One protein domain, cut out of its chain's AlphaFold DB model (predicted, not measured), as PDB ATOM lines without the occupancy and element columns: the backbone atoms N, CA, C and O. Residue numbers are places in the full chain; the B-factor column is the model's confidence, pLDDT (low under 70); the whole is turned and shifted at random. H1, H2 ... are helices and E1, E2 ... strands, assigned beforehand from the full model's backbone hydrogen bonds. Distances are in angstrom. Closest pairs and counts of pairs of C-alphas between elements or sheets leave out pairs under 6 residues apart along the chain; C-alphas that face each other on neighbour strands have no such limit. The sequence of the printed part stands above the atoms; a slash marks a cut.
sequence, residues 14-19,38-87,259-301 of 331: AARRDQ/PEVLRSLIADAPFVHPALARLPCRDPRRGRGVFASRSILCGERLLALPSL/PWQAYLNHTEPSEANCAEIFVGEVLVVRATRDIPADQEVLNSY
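AT A GLANCE: This is residues 14 to 19, 38 to 87 and 259 to 301 of the 331 residues of the protein "Hypothetical protein" of Polarella glacialis (UniProt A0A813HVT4). What shape? It has little regular structure: a small antiparallel sheet, E1 E3 E2, with short helices towards one end and loops at the other. How large? In order, H1 H2 E1 E2 E3 hold 30 of 99 printed residues, a mixed class. It is compact, radius of gyration of the C-alphas 13.1 A, spanning 40 by 25 by 24 A.

IN THESE COORDINATES: Which strands? E3, residues 282 to 287, ends at C-alpha 287 (2.301, 18.744, 123.786). E2 is 274 to 279; E1 is 80 to 84. Which helices? H1, residues 14 to 19, begins at C-alpha 14 (12.057, 12.993, 127.346); H2 is 38 to 44.

HOW THE PARTS SIT: What pairs? E3 is antiparallel to E1, N 84 to O 283 being 2.9 A, and to hairpin partner E2, N 277 to O 284 being 2.8 A. And helices? H2 only grazes the sheet; H1 is not on it. Every helix O i to N i+4 pair is within hydrogen-bond range.

THE WHOLE: Any cuts? Residues 20 to 37 and 88 to 258 are not printed; the C-alpha gaps are 14.8 A and 7.0 A. Low confidence? Residues 14 to 19 and 38 to 65 have pLDDT under 70.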
ATOM      1  N   ALA A  14      12.404  11.930 126.399       44.31
ATOM      2  CA  ALA A  14      12.057  12.993 127.346       44.31
ATOM      3  C   ALA A  14      11.200  12.450 128.502       44.31
ATOM      4  O   ALA A  14      11.557  12.647 129.661       44.31
ATOM      5  N   ALA A  15      10.161  11.663 128.195       40.72
ATOM      6  CA  ALA A  15       9.312  11.023 129.202       40.72
ATOM      7  C   ALA A  15      10.112  10.092 130.132       40.72
ATOM      8  O   ALA A  15       9.976  10.163 131.349       40.72
ATOM      9  N   ARG A  16      11.030   9.284 129.579       47.28
ATOM     10  CA  ARG A  16      11.919   8.418 130.374       47.28
ATOM     11  C   ARG A  16      12.932   9.194 131.217       47.28
ATOM     12  O   ARG A  16      13.343   8.686 132.253       47.28
ATOM     13  N   ARG A  17      13.363  10.391 130.797       51.75
ATOM     14  CA  ARG A  17      14.263  11.248 131.592       51.75
ATOM     15  C   ARG A  17      13.538  11.909 132.757       51.75
ATOM     16  O   ARG A  17      14.118  11.970 133.834       51.75
ATOM     17  N   ASP A  18      12.296  12.340 132.561       47.00
ATOM     18  CA  ASP A  18      11.461  12.882 133.636       47.00
ATOM     19  C   ASP A  18      11.063  11.771 134.619       47.00
ATOM     20  O   ASP A  18      11.255  11.933 135.819       47.00
ATOM     21  N   GLN A  19      10.654  10.597 134.120       44.50
ATOM     22  CA  GLN A  19      10.400   9.415 134.948       44.50
ATOM     23  C   GLN A  19      11.649   9.006 135.744       44.50
ATOM     24  O   GLN A  19      11.571   8.883 136.958       44.50
ATOM     25  N   PRO A  38       4.835  12.919 148.144       40.69
ATOM     26  CA  PRO A  38       3.758  13.633 147.456       40.69
ATOM     27  C   PRO A  38       3.755  15.148 147.716       40.69
ATOM     28  O   PRO A  38       3.142  15.876 146.949       40.69
ATOM     29  N   GLU A  39       4.460  15.654 148.734       39.75
ATOM     30  CA  GLU A  39       4.653  17.091 148.969       39.75
ATOM     31  C   GLU A  39       5.569  17.786 147.943       39.75
ATOM     32  O   GLU A  39       5.256  18.899 147.523       39.75
ATOM     33  N   VAL A  40       6.656  17.146 147.483       42.59
ATOM     34  CA  VAL A  40       7.509  17.708 146.411       42.59
ATOM     35  C   VAL A  40       6.788  17.653 145.074       42.59
ATOM     36  O   VAL A  40       6.824  18.628 144.323       42.59
ATOM     37  N   LEU A  41       6.037  16.576 144.826       40.56
ATOM     38  CA  LEU A  41       5.111  16.523 143.701       40.56
ATOM     39  C   LEU A  41       4.085  17.664 143.828       40.56
ATOM     40  O   LEU A  41       4.017  18.474 142.918       40.56
ATOM     41  N   ARG A  42       3.383  17.839 144.959       43.06
ATOM     42  CA  ARG A  42       2.419  18.944 145.189       43.06
ATOM     43  C   ARG A  42       3.006  20.336 144.918       43.06
ATOM     44  O   ARG A  42       2.308  21.153 144.330       43.06
ATOM     45  N   SER A  43       4.270  20.597 145.269       43.38
ATOM     46  CA  SER A  43       4.935  21.876 144.946       43.38
ATOM     47  C   SER A  43       5.215  22.092 143.449       43.38
ATOM     48  O   SER A  43       5.360  23.229 143.016       43.38
ATOM     49  N   LEU A  44       5.252  21.018 142.652       43.81
ATOM     50  CA  LEU A  44       5.451  21.028 141.195       43.81
ATOM     51  C   LEU A  44       4.135  20.885 140.398       43.81
ATOM     52  O   LEU A  44       4.167  20.941 139.168       43.81
ATOM     53  N   ILE A  45       3.003  20.658 141.077       46.06
ATOM     54  CA  ILE A  45       1.751  20.081 140.534       46.06
ATOM     55  C   ILE A  45       0.583  21.072 140.444       46.06
ATOM     56  O   ILE A  45      -0.541  20.714 140.124       46.06
ATOM     57  N   ALA A  46       0.820  22.356 140.658       53.41
ATOM     58  CA  ALA A  46      -0.184  23.375 140.351       53.41
ATOM     59  C   ALA A  46       0.317  24.337 139.278       53.41
ATOM     60  O   ALA A  46      -0.018  25.516 139.300       53.41
ATOM     61  N   ASP A  47       1.150  23.845 138.362       57.06
ATOM     62  CA  ASP A  47       1.689  24.671 137.294       57.06
ATOM     63  C   ASP A  47       1.001  24.292 135.981       57.06
ATOM     64  O   ASP A  47       1.333  23.307 135.316       57.06
ATOM     65  N   ALA A  48       0.002  25.104 135.639       59.78
ATOM     66  CA  ALA A  48      -0.640  25.163 134.335       59.78
ATOM     67  C   ALA A  48      -0.306  26.512 133.665       59.78
ATOM     68  O   ALA A  48      -1.215  27.238 133.263       59.78
ATOM     69  N   PRO A  49       0.979  26.902 133.563       59.75
ATOM     70  CA  PRO A  49       1.373  28.283 133.269       59.75
ATOM     71  C   PRO A  49       0.927  28.747 131.876       59.75
ATOM     72  O   PRO A  49       0.957  29.937 131.576       59.75
ATOM     73  N   PHE A  50       0.530  27.810 131.013       66.69
ATOM     74  CA  PHE A  50       0.183  28.067 129.618       66.69
ATOM     75  C   PHE A  50      -1.317  27.925 129.340       66.69
ATOM     76  O   PHE A  50      -1.770  28.326 128.264       66.69
ATOM     77  N   VAL A  51      -2.082  27.415 130.311       60.91
ATOM     78  CA  VAL A  51      -3.539  27.307 130.255       60.91
ATOM     79  C   VAL A  51      -4.120  28.432 131.096       60.91
ATOM     80  O   VAL A  51      -4.169  28.366 132.320       60.91
ATOM     81  N   HIS A  52      -4.533  29.505 130.431       52.31
ATOM     82  CA  HIS A  52      -5.062  30.672 131.120       52.31
ATOM     83  C   HIS A  52      -6.459  30.346 131.678       52.31
ATOM     84  O   HIS A  52      -7.359  30.060 130.886       52.31
ATOM     85  N   PRO A  53      -6.709  30.432 132.998       53.72
ATOM     86  CA  PRO A  53      -8.014  30.096 133.567       53.72
ATOM     87  C   PRO A  53      -9.179  30.906 132.999       53.72
ATOM     88  O   PRO A  53     -10.278  30.378 132.883       53.72
ATOM     89  N   ALA A  54      -8.933  32.153 132.584       50.41
ATOM     90  CA  ALA A  54      -9.946  32.971 131.910       50.41
ATOM     91  C   ALA A  54     -10.105  32.681 130.401       50.41
ATOM     92  O   ALA A  54     -11.089  33.115 129.815       50.41
ATOM     93  N   LEU A  55      -9.145  31.986 129.765       49.84
ATOM     94  CA  LEU A  55      -9.287  31.510 128.377       49.84
ATOM     95  C   LEU A  55      -9.800  30.066 128.325       49.84
ATOM     96  O   LEU A  55     -10.273  29.600 127.288       49.84
ATOM     97  N   ALA A  56      -9.710  29.346 129.443       57.72
ATOM     98  CA  ALA A  56     -10.376  28.077 129.608       57.72
ATOM     99  C   ALA A  56     -11.875  28.315 129.473       57.72
ATOM    100  O   ALA A  56     -12.460  29.146 130.165       57.72
ATOM    101  N   ARG A  57     -12.482  27.563 128.563       63.41
ATOM    102  CA  ARG A  57     -13.896  27.631 128.223       63.41
ATOM    103  C   ARG A  57     -14.336  28.864 127.448       63.41
ATOM    104  O   ARG A  57     -15.526  29.203 127.493       63.41
ATOM    105  N   LEU A  58     -13.433  29.498 126.704       63.16
ATOM    106  CA  LEU A  58     -13.874  30.376 125.626       63.16
ATOM    107  C   LEU A  58     -14.709  29.576 124.617       63.16
ATOM    108  O   LEU A  58     -14.431  28.387 124.408       63.16
ATOM    109  N   PRO A  59     -15.732  30.201 124.004       63.03
ATOM    110  CA  PRO A  59     -16.408  29.612 122.860       63.03
ATOM    111  C   PRO A  59     -15.357  29.217 121.827       63.03
ATOM    112  O   PRO A  59     -14.526  30.044 121.437       63.03
ATOM    113  N   CYS A  60     -15.353  27.952 121.416       61.12
ATOM    114  CA  CYS A  60     -14.489  27.542 120.328       61.12
ATOM    115  C   CYS A  60     -14.871  28.320 119.063       61.12
ATOM    116  O   CYS A  60     -16.045  28.611 118.826       61.12
ATOM    117  N   ARG A  61     -13.873  28.658 118.231       65.38
ATOM    118  CA  ARG A  61     -14.125  29.267 116.913       65.38
ATOM    119  C   ARG A  61     -15.029  28.380 116.053       65.38
ATOM    120  O   ARG A  61     -15.746  28.895 115.202       65.38
ATOM    121  N   ASP A  62     -14.989  27.065 116.275       64.38
ATOM    122  CA  ASP A  62     -15.972  26.129 115.741       64.38
ATOM    123  C   ASP A  62     -17.163  26.036 116.715       64.38
ATOM    124  O   ASP A  62     -17.022  25.439 117.787       64.38
ATOM    125  N   PRO A  63     -18.350  26.563 116.358       63.91
ATOM    126  CA  PRO A  63     -19.520  26.548 117.237       63.91
ATOM    127  C   PRO A  63     -19.982  25.126 117.599       63.91
ATOM    128  O   PRO A  63     -20.718  24.944 118.564       63.91
ATOM    129  N   ARG A  64     -19.530  24.097 116.868       61.28
ATOM    130  CA  ARG A  64     -19.840  22.689 117.157       61.28
ATOM    131  C   ARG A  64     -18.986  22.098 118.279       61.28
ATOM    132  O   ARG A  64     -19.340  21.050 118.808       61.28
ATOM    133  N   ARG A  65     -17.850  22.722 118.617       61.19
ATOM    134  CA  ARG A  65     -16.851  22.184 119.561       61.19
ATOM    135  C   ARG A  65     -17.018  22.703 120.993       61.19
ATOM    136  O   ARG A  65     -16.190  22.420 121.849       61.19
ATOM    137  N   GLY A  66     -18.104  23.417 121.288       70.50
ATOM    138  CA  GLY A  66     -18.395  23.892 122.639       70.50
ATOM    139  C   GLY A  66     -17.291  24.796 123.195       70.50
ATOM    140  O   GLY A  66     -16.756  25.660 122.502       70.50
ATOM    141  N   ARG A  67     -16.979  24.620 124.476       77.94
ATOM    142  CA  ARG A  67     -15.999  25.407 125.230       77.94
ATOM    143  C   ARG A  67     -14.672  24.651 125.282       77.94
ATOM    144  O   ARG A  67     -14.675  23.498 125.687       77.94
ATOM    145  N   GLY A  68     -13.569  25.303 124.913       84.19
ATOM    146  CA  GLY A  68     -12.246  24.667 124.812       84.19
ATOM    147  C   GLY A  68     -11.169  25.308 125.687       84.19
ATOM    148  O   GLY A  68     -11.391  26.339 126.325       84.19
ATOM    149  N   VAL A  69      -9.981  24.707 125.707       87.62
ATOM    150  CA  VAL A  69      -8.771  25.288 126.309       87.62
ATOM    151  C   VAL A  69      -7.852  25.772 125.199       87.62
ATOM    152  O   VAL A  69      -7.557  25.020 124.280       87.62
ATOM    153  N   PHE A  70      -7.367  27.008 125.301       88.31
ATOM    154  CA  PHE A  70      -6.521  27.634 124.283       88.31
ATOM    155  C   PHE A  70      -5.131  27.938 124.834       88.31
ATOM    156  O   PHE A  70      -4.977  28.329 125.995       88.31
ATOM    157  N   ALA A  71      -4.119  27.755 123.990       89.50
ATOM    158  CA  ALA A  71      -2.742  28.065 124.324       89.50
ATOM    159  C   ALA A  71      -2.551  29.587 124.425       89.50
ATOM    160  O   ALA A  71      -2.744  30.311 123.456       89.50
ATOM    161  N   SER A  72      -2.130  30.083 125.588       84.94
ATOM    162  CA  SER A  72      -1.861  31.522 125.797       84.94
ATOM    163  C   SER A  72      -0.609  32.043 125.073       84.94
ATOM    164  O   SER A  72      -0.393  33.247 124.965       84.94
ATOM    165  N   ARG A  73       0.241  31.132 124.596       90.44
ATOM    166  CA  ARG A  73       1.441  31.397 123.797       90.44
ATOM    167  C   ARG A  73       1.744  30.186 122.925       90.44
ATOM    168  O   ARG A  73       1.160  29.130 123.132       90.44
ATOM    169  N   SER A  74       2.717  30.303 122.028       94.00
ATOM    170  CA  SER A  74       3.242  29.133 121.325       94.00
ATOM    171  C   SER A  74       3.894  28.156 122.308       94.00
ATOM    172  O   SER A  74       4.694  28.566 123.152       94.00
ATOM    173  N   ILE A  75       3.556  26.878 122.188       94.38
ATOM    174  CA  ILE A  75       4.026  25.766 123.015       94.38
ATOM    175  C   ILE A  75       4.787  24.797 122.120       94.38
ATOM    176  O   ILE A  75       4.304  24.433 121.048       94.38
ATOM    177  N   LEU A  76       5.973  24.381 122.551       96.25
ATOM    178  CA  LEU A  76       6.807  23.481 121.758       96.25
ATOM    179  C   LEU A  76       6.435  22.014 121.986       96.25
ATOM    180  O   LEU A  76       6.002  21.611 123.067       96.25
ATOM    181  N   CYS A  77       6.673  21.184 120.976       96.81
ATOM    182  CA  CYS A  77       6.546  19.740 121.069       96.81
ATOM    183  C   CYS A  77       7.360  19.189 122.252       96.81
ATOM    184  O   CYS A  77       8.546  19.481 122.425       96.81
ATOM    185  N   GLY A  78       6.716  18.368 123.079       94.31
ATOM    186  CA  GLY A  78       7.299  17.811 124.292       94.31
ATOM    187  C   GLY A  78       7.319  18.770 125.483       94.31
ATOM    188  O   GLY A  78       7.837  18.389 126.532       94.31
ATOM    189  N   GLU A  79       6.769  19.974 125.376       94.19
ATOM    190  CA  GLU A  79       6.573  20.850 126.525       94.19
ATOM    191  C   GLU A  79       5.424  20.340 127.413       94.19
ATOM    192  O   GLU A  79       4.468  19.709 126.950       94.19
ATOM    193  N   ARG A  80       5.539  20.572 128.724       91.25
ATOM    194  CA  ARG A  80       4.519  20.197 129.705       91.25
ATOM    195  C   ARG A  80       3.420  21.256 129.722       91.25
ATOM    196  O   ARG A  80       3.702  22.413 130.007       91.25
ATOM    197  N   LEU A  81       2.187  20.840 129.452       89.12
ATOM    198  CA  LEU A  81       1.004  21.702 129.455       89.12
ATOM    199  C   LEU A  81       0.417  21.820 130.856       89.12
ATOM    200  O   LEU A  81       0.176  22.918 131.349       89.12
ATOM    201  N   LEU A  82       0.193  20.662 131.475       87.19
ATOM    202  CA  LEU A  82      -0.479  20.510 132.754       87.19
ATOM    203  C   LEU A  82       0.235  19.414 133.548       87.19
ATOM    204  O   LEU A  82       0.634  18.390 132.992       87.19
ATOM    205  N   ALA A  83       0.376  19.608 134.851       86.44
ATOM    206  CA  ALA A  83       0.616  18.532 135.803       86.44
ATOM    207  C   ALA A  83      -0.324  18.784 136.964       86.44
ATOM    208  O   ALA A  83      -0.211  19.830 137.589       86.44
ATOM    209  N   LEU A  84      -1.282  17.890 137.186       82.75
ATOM    210  CA  LEU A  84      -2.424  18.167 138.046       82.75
ATOM    211  C   LEU A  84      -2.671  17.016 139.005       82.75
ATOM    212  O   LEU A  84      -2.688  15.854 138.578       82.75
ATOM    213  N   PRO A  85      -2.915  17.313 140.290       88.00
ATOM    214  CA  PRO A  85      -3.386  16.302 141.202       88.00
ATOM    215  C   PRO A  85      -4.848  16.015 140.864       88.00
ATOM    216  O   PRO A  85      -5.560  16.856 140.303       88.00
ATOM    217  N   SER A  86      -5.319  14.833 141.233       89.12
ATOM    218  CA  SER A  86      -6.749  14.573 141.196       89.12
ATOM    219  C   SER A  86      -7.474  15.512 142.164       89.12
ATOM    220  O   SER A  86      -7.041  15.668 143.308       89.12
ATOM    221  N   LEU A  87      -8.610  16.061 141.743       87.44
ATOM    222  CA  LEU A  87      -9.564  16.719 142.637       87.44
ATOM    223  C   LEU A  87     -10.104  15.713 143.665       87.44
ATOM    224  O   LEU A  87     -10.170  15.990 144.858       87.44
ATOM    225  N   PRO A 259     -10.001  18.258 136.838       84.50
ATOM    226  CA  PRO A 259     -10.924  19.237 136.268       84.50
ATOM    227  C   PRO A 259     -10.452  19.899 134.972       84.50
ATOM    228  O   PRO A 259     -11.231  20.073 134.046       84.50
ATOM    229  N   TRP A 260      -9.166  20.230 134.875       83.69
ATOM    230  CA  TRP A 260      -8.614  20.829 133.659       83.69
ATOM    231  C   TRP A 260      -8.583  19.870 132.477       83.69
ATOM    232  O   TRP A 260      -8.709  20.317 131.342       83.69
ATOM    233  N   GLN A 261      -8.421  18.570 132.730       88.06
ATOM    234  CA  GLN A 261      -8.443  17.583 131.659       88.06
ATOM    235  C   GLN A 261      -9.820  17.496 131.028       88.06
ATOM    236  O   GLN A 261      -9.937  17.456 129.809       88.06
ATOM    237  N   ALA A 262     -10.856  17.573 131.859       86.56
ATOM    238  CA  ALA A 262     -12.237  17.632 131.409       86.56
ATOM    239  C   ALA A 262     -12.571  18.901 130.598       86.56
ATOM    240  O   ALA A 262     -13.661  18.994 130.038       86.56
ATOM    241  N   TYR A 263     -11.676  19.895 130.538       86.06
ATOM    242  CA  TYR A 263     -11.838  21.070 129.675       86.06
ATOM    243  C   TYR A 263     -11.130  20.934 128.322       86.06
ATOM    244  O   TYR A 263     -11.362  21.765 127.445       86.06
ATOM    245  N   LEU A 264     -10.252  19.941 128.144       90.19
ATOM    246  CA  LEU A 264      -9.621  19.695 126.850       90.19
ATOM    247  C   LEU A 264     -10.633  19.036 125.929       90.19
ATOM    248  O   LEU A 264     -11.172  17.989 126.261       90.19
ATOM    249  N   ASN A 265     -10.856  19.615 124.757       91.38
ATOM    250  CA  ASN A 265     -11.785  19.042 123.801       91.38
ATOM    251  C   ASN A 265     -11.216  17.803 123.106       91.38
ATOM    252  O   ASN A 265     -10.002  17.643 122.929       91.38
ATOM    253  N   HIS A 266     -12.136  16.947 122.666       92.50
ATOM    254  CA  HIS A 266     -11.816  15.773 121.874       92.50
ATOM    255  C   HIS A 266     -11.407  16.133 120.440       92.50
ATOM    256  O   HIS A 266     -12.007  16.994 119.793       92.50
ATOM    257  N   THR A 267     -10.468  15.368 119.893       93.94
ATOM    258  CA  THR A 267     -10.232  15.259 118.455       93.94
ATOM    259  C   THR A 267      -9.780  13.843 118.074       93.94
ATOM    260  O   THR A 267      -9.406  13.030 118.931       93.94
ATOM    261  N   GLU A 268      -9.800  13.537 116.775       94.38
ATOM    262  CA  GLU A 268      -9.316  12.255 116.268       94.38
ATOM    263  C   GLU A 268      -7.827  12.062 116.628       94.38
ATOM    264  O   GLU A 268      -7.066  13.034 116.676       94.38
ATOM    265  N   PRO A 269      -7.363  10.819 116.857       94.12
ATOM    266  CA  PRO A 269      -5.992  10.561 117.302       94.12
ATOM    267  C   PRO A 269      -4.891  11.215 116.447       94.12
ATOM    268  O   PRO A 269      -3.866  11.635 116.977       94.12
ATOM    269  N   SER A 270      -5.094  11.339 115.132       94.19
ATOM    270  CA  SER A 270      -4.143  11.975 114.206       94.19
ATOM    271  C   SER A 270      -4.068  13.499 114.336       94.19
ATOM    272  O   SER A 270      -3.064  14.108 113.961       94.19
ATOM    273  N   GLU A 271      -5.105  14.131 114.874       95.25
ATOM    274  CA  GLU A 271      -5.222  15.584 115.016       95.25
ATOM    275  C   GLU A 271      -4.857  16.067 116.426       95.25
ATOM    276  O   GLU A 271      -4.511  17.236 116.596       95.25
ATOM    277  N   ALA A 272      -4.850  15.172 117.420       96.62
ATOM    278  CA  ALA A 272      -4.534  15.503 118.808       96.62
ATOM    279  C   ALA A 272      -3.141  16.131 118.942       96.62
ATOM    280  O   ALA A 272      -2.131  15.563 118.505       96.62
ATOM    281  N   ASN A 273      -3.087  17.314 119.553       97.50
ATOM    282  CA  ASN A 273      -1.854  18.081 119.729       97.50
ATOM    283  C   ASN A 273      -1.271  17.976 121.143       97.50
ATOM    284  O   ASN A 273      -0.176  18.478 121.403       97.50
ATOM    285  N   CYS A 274      -1.948  17.246 122.026       96.69
ATOM    286  CA  CYS A 274      -1.420  16.822 123.309       96.69
ATOM    287  C   CYS A 274      -1.707  15.341 123.580       96.69
ATOM    288  O   CYS A 274      -2.462  14.691 122.857       96.69
ATOM    289  N   ALA A 275      -1.053  14.808 124.607       95.62
ATOM    290  CA  ALA A 275      -1.316  13.484 125.147       95.62
ATOM    291  C   ALA A 275      -1.210  13.509 126.670       95.62
ATOM    292  O   ALA A 275      -0.432  14.278 127.247       95.62
ATOM    293  N   GLU A 276      -1.980  12.630 127.298       93.88
ATOM    294  CA  GLU A 276      -2.010  12.431 128.739       93.88
ATOM    295  C   GLU A 276      -1.184  11.216 129.167       93.88
ATOM    296  O   GLU A 276      -1.145  10.189 128.489       93.88
ATOM    297  N   ILE A 277      -0.531  11.337 130.319       92.94
ATOM    298  CA  ILE A 277       0.117  10.234 131.023       92.94
ATOM    299  C   ILE A 277      -0.162  10.364 132.519       92.94
ATOM    300  O   ILE A 277      -0.220  11.469 133.059       92.94
ATOM    301  N   PHE A 278      -0.286   9.232 133.204       92.31
ATOM    302  CA  PHE A 278      -0.403   9.200 134.657       92.31
ATOM    303  C   PHE A 278       0.949   8.900 135.302       92.31
ATOM    304  O   PHE A 278       1.636   7.952 134.920       92.31
ATOM    305  N   VAL A 279       1.310   9.696 136.307       90.38
ATOM    306  CA  VAL A 279       2.445   9.456 137.204       90.38
ATOM    307  C   VAL A 279       1.877   9.279 138.611       90.38
ATOM    308  O   VAL A 279       1.693  10.240 139.358       90.38
ATOM    309  N   GLY A 280       1.520   8.039 138.950       88.94
ATOM    310  CA  GLY A 280       0.660   7.775 140.105       88.94
ATOM    311  C   GLY A 280      -0.728   8.390 139.893       88.94
ATOM    312  O   GLY A 280      -1.334   8.192 138.845       88.94
ATOM    313  N   GLU A 281      -1.213   9.162 140.864       89.00
ATOM    314  CA  GLU A 281      -2.509   9.873 140.806       89.00
ATOM    315  C   GLU A 281      -2.438  11.213 140.048       89.00
ATOM    316  O   GLU A 281      -3.418  11.955 139.943       89.00
ATOM    317  N   VAL A 282      -1.252  11.570 139.560       89.81
ATOM    318  CA  VAL A 282      -0.994  12.864 138.938       89.81
ATOM    319  C   VAL A 282      -1.122  12.713 137.440       89.81
ATOM    320  O   VAL A 282      -0.386  11.945 136.818       89.81
ATOM    321  N   LEU A 283      -2.041  13.477 136.864       91.88
ATOM    322  CA  LEU A 283      -2.200  13.559 135.426       91.88
ATOM    323  C   LEU A 283      -1.208  14.577 134.878       91.88
ATOM    324  O   LEU A 283      -1.213  15.743 135.278       91.88
ATOM    325  N   VAL A 284      -0.368  14.143 133.948       92.44
ATOM    326  CA  VAL A 284       0.553  15.005 133.216       92.44
ATOM    327  C   VAL A 284       0.108  15.057 131.764       92.44
ATOM    328  O   VAL A 284      -0.023  14.026 131.110       92.44
ATOM    329  N   VAL A 285      -0.081  16.264 131.243       93.62
ATOM    330  CA  VAL A 285      -0.415  16.501 129.838       93.62
ATOM    331  C   VAL A 285       0.770  17.180 129.168       93.62
ATOM    332  O   VAL A 285       1.305  18.170 129.679       93.62
ATOM    333  N   ARG A 286       1.213  16.645 128.030       94.69
ATOM    334  CA  ARG A 286       2.336  17.182 127.247       94.69
ATOM    335  C   ARG A 286       1.906  17.446 125.812       94.69
ATOM    336  O   ARG A 286       1.107  16.694 125.259       94.69
ATOM    337  N   ALA A 287       2.474  18.480 125.206       96.50
ATOM    338  CA  ALA A 287       2.301  18.744 123.786       96.50
ATOM    339  C   ALA A 287       2.980  17.632 122.966       96.50
ATOM    340  O   ALA A 287       4.128  17.268 123.228       96.50
ATOM    341  N   THR A 288       2.278  17.076 121.981       96.94
ATOM    342  CA  THR A 288       2.803  16.041 121.064       96.94
ATOM    343  C   THR A 288       3.277  16.619 119.734       96.94
ATOM    344  O   THR A 288       3.901  15.920 118.939       96.94
ATOM    345  N   ARG A 289       2.992  17.901 119.504       97.25
ATOM    346  CA  ARG A 289       3.429  18.727 118.377       97.25
ATOM    347  C   ARG A 289       3.492  20.184 118.840       97.25
ATOM    348  O   ARG A 289       3.012  20.488 119.929       97.25
ATOM    349  N   ASP A 290       4.077  21.063 118.038       97.38
ATOM    350  CA  ASP A 290       4.041  22.498 118.332       97.38
ATOM    351  C   ASP A 290       2.587  23.006 118.271       97.38
ATOM    352  O   ASP A 290       1.843  22.657 117.352       97.38
ATOM    353  N   ILE A 291       2.186  23.815 119.252       96.00
ATOM    354  CA  ILE A 291       0.849  24.415 119.368       96.00
ATOM    355  C   ILE A 291       1.037  25.934 119.324       96.00
ATOM    356  O   ILE A 291       1.581  26.487 120.280       96.00
ATOM    357  N   PRO A 292       0.657  26.641 118.248       95.19
ATOM    358  CA  PRO A 292       0.740  28.095 118.204       95.19
ATOM    359  C   PRO A 292      -0.119  28.759 119.285       95.19
ATOM    360  O   PRO A 292      -1.096  28.181 119.764       95.19
ATOM    361  N   ALA A 293       0.223  30.004 119.624       89.38
ATOM    362  CA  ALA A 293      -0.637  30.848 120.449       89.38
ATOM    363  C   ALA A 293      -2.064  30.901 119.878       89.38
ATOM    364  O   ALA A 293      -2.260  30.861 118.661       89.38
ATOM    365  N   ASP A 294      -3.046  30.966 120.772       87.00
ATOM    366  CA  ASP A 294      -4.481  31.000 120.486       87.00
ATOM    367  C   ASP A 294      -5.034  29.760 119.763       87.00
ATOM    368  O   ASP A 294      -6.215  29.729 119.405       87.00
ATOM    369  N   GLN A 295      -4.225  28.713 119.559       90.75
ATOM    370  CA  GLN A 295      -4.723  27.422 119.097       90.75
ATOM    371  C   GLN A 295      -5.317  26.632 120.269       90.75
ATOM    372  O   GLN A 295      -4.824  26.664 121.398       90.75
ATOM    373  N   GLU A 296      -6.390  25.901 119.984       91.56
ATOM    374  CA  GLU A 296      -7.006  24.986 120.934       91.56
ATOM    375  C   GLU A 296      -6.071  23.820 121.281       91.56
ATOM    376  O   GLU A 296      -5.442  23.218 120.408       91.56
ATOM    377  N   VAL A 297      -6.005  23.482 122.564       93.19
ATOM    378  CA  VAL A 297      -5.353  22.281 123.080       93.19
ATOM    379  C   VAL A 297      -6.358  21.137 123.004       93.19
ATOM    380  O   VAL A 297      -7.393  21.148 123.670       93.19
ATOM    381  N   LEU A 298      -6.043  20.150 122.175       94.38
ATOM    382  CA  LEU A 298      -6.914  19.040 121.824       94.38
ATOM    383  C   LEU A 298      -6.281  17.717 122.239       94.38
ATOM    384  O   LEU A 298      -5.127  17.428 121.893       94.38
ATOM    385  N   ASN A 299      -7.062  16.889 122.926       95.31
ATOM    386  CA  ASN A 299      -6.683  15.528 123.286       95.31
ATOM    387  C   ASN A 299      -7.545  14.515 122.522       95.31
ATOM    388  O   ASN A 299      -8.668  14.814 122.118       95.31
ATOM    389  N   SER A 300      -7.052  13.289 122.351       95.25
ATOM    390  CA  SER A 300      -7.905  12.192 121.900       95.25
ATOM    391  C   SER A 300      -8.411  11.393 123.091       95.25
ATOM    392  O   SER A 300      -7.638  10.926 123.919       95.25
ATOM    393  N   TYR A 301      -9.728  11.211 123.155       93.31
ATOM    394  CA  TYR A 301     -10.385  10.404 124.194       93.31
ATOM    395  C   TYR A 301     -10.361   8.915 123.857       93.31
ATOM    396  O   TYR A 301     -10.620   8.063 124.702       93.31
TER     397      TYR A 301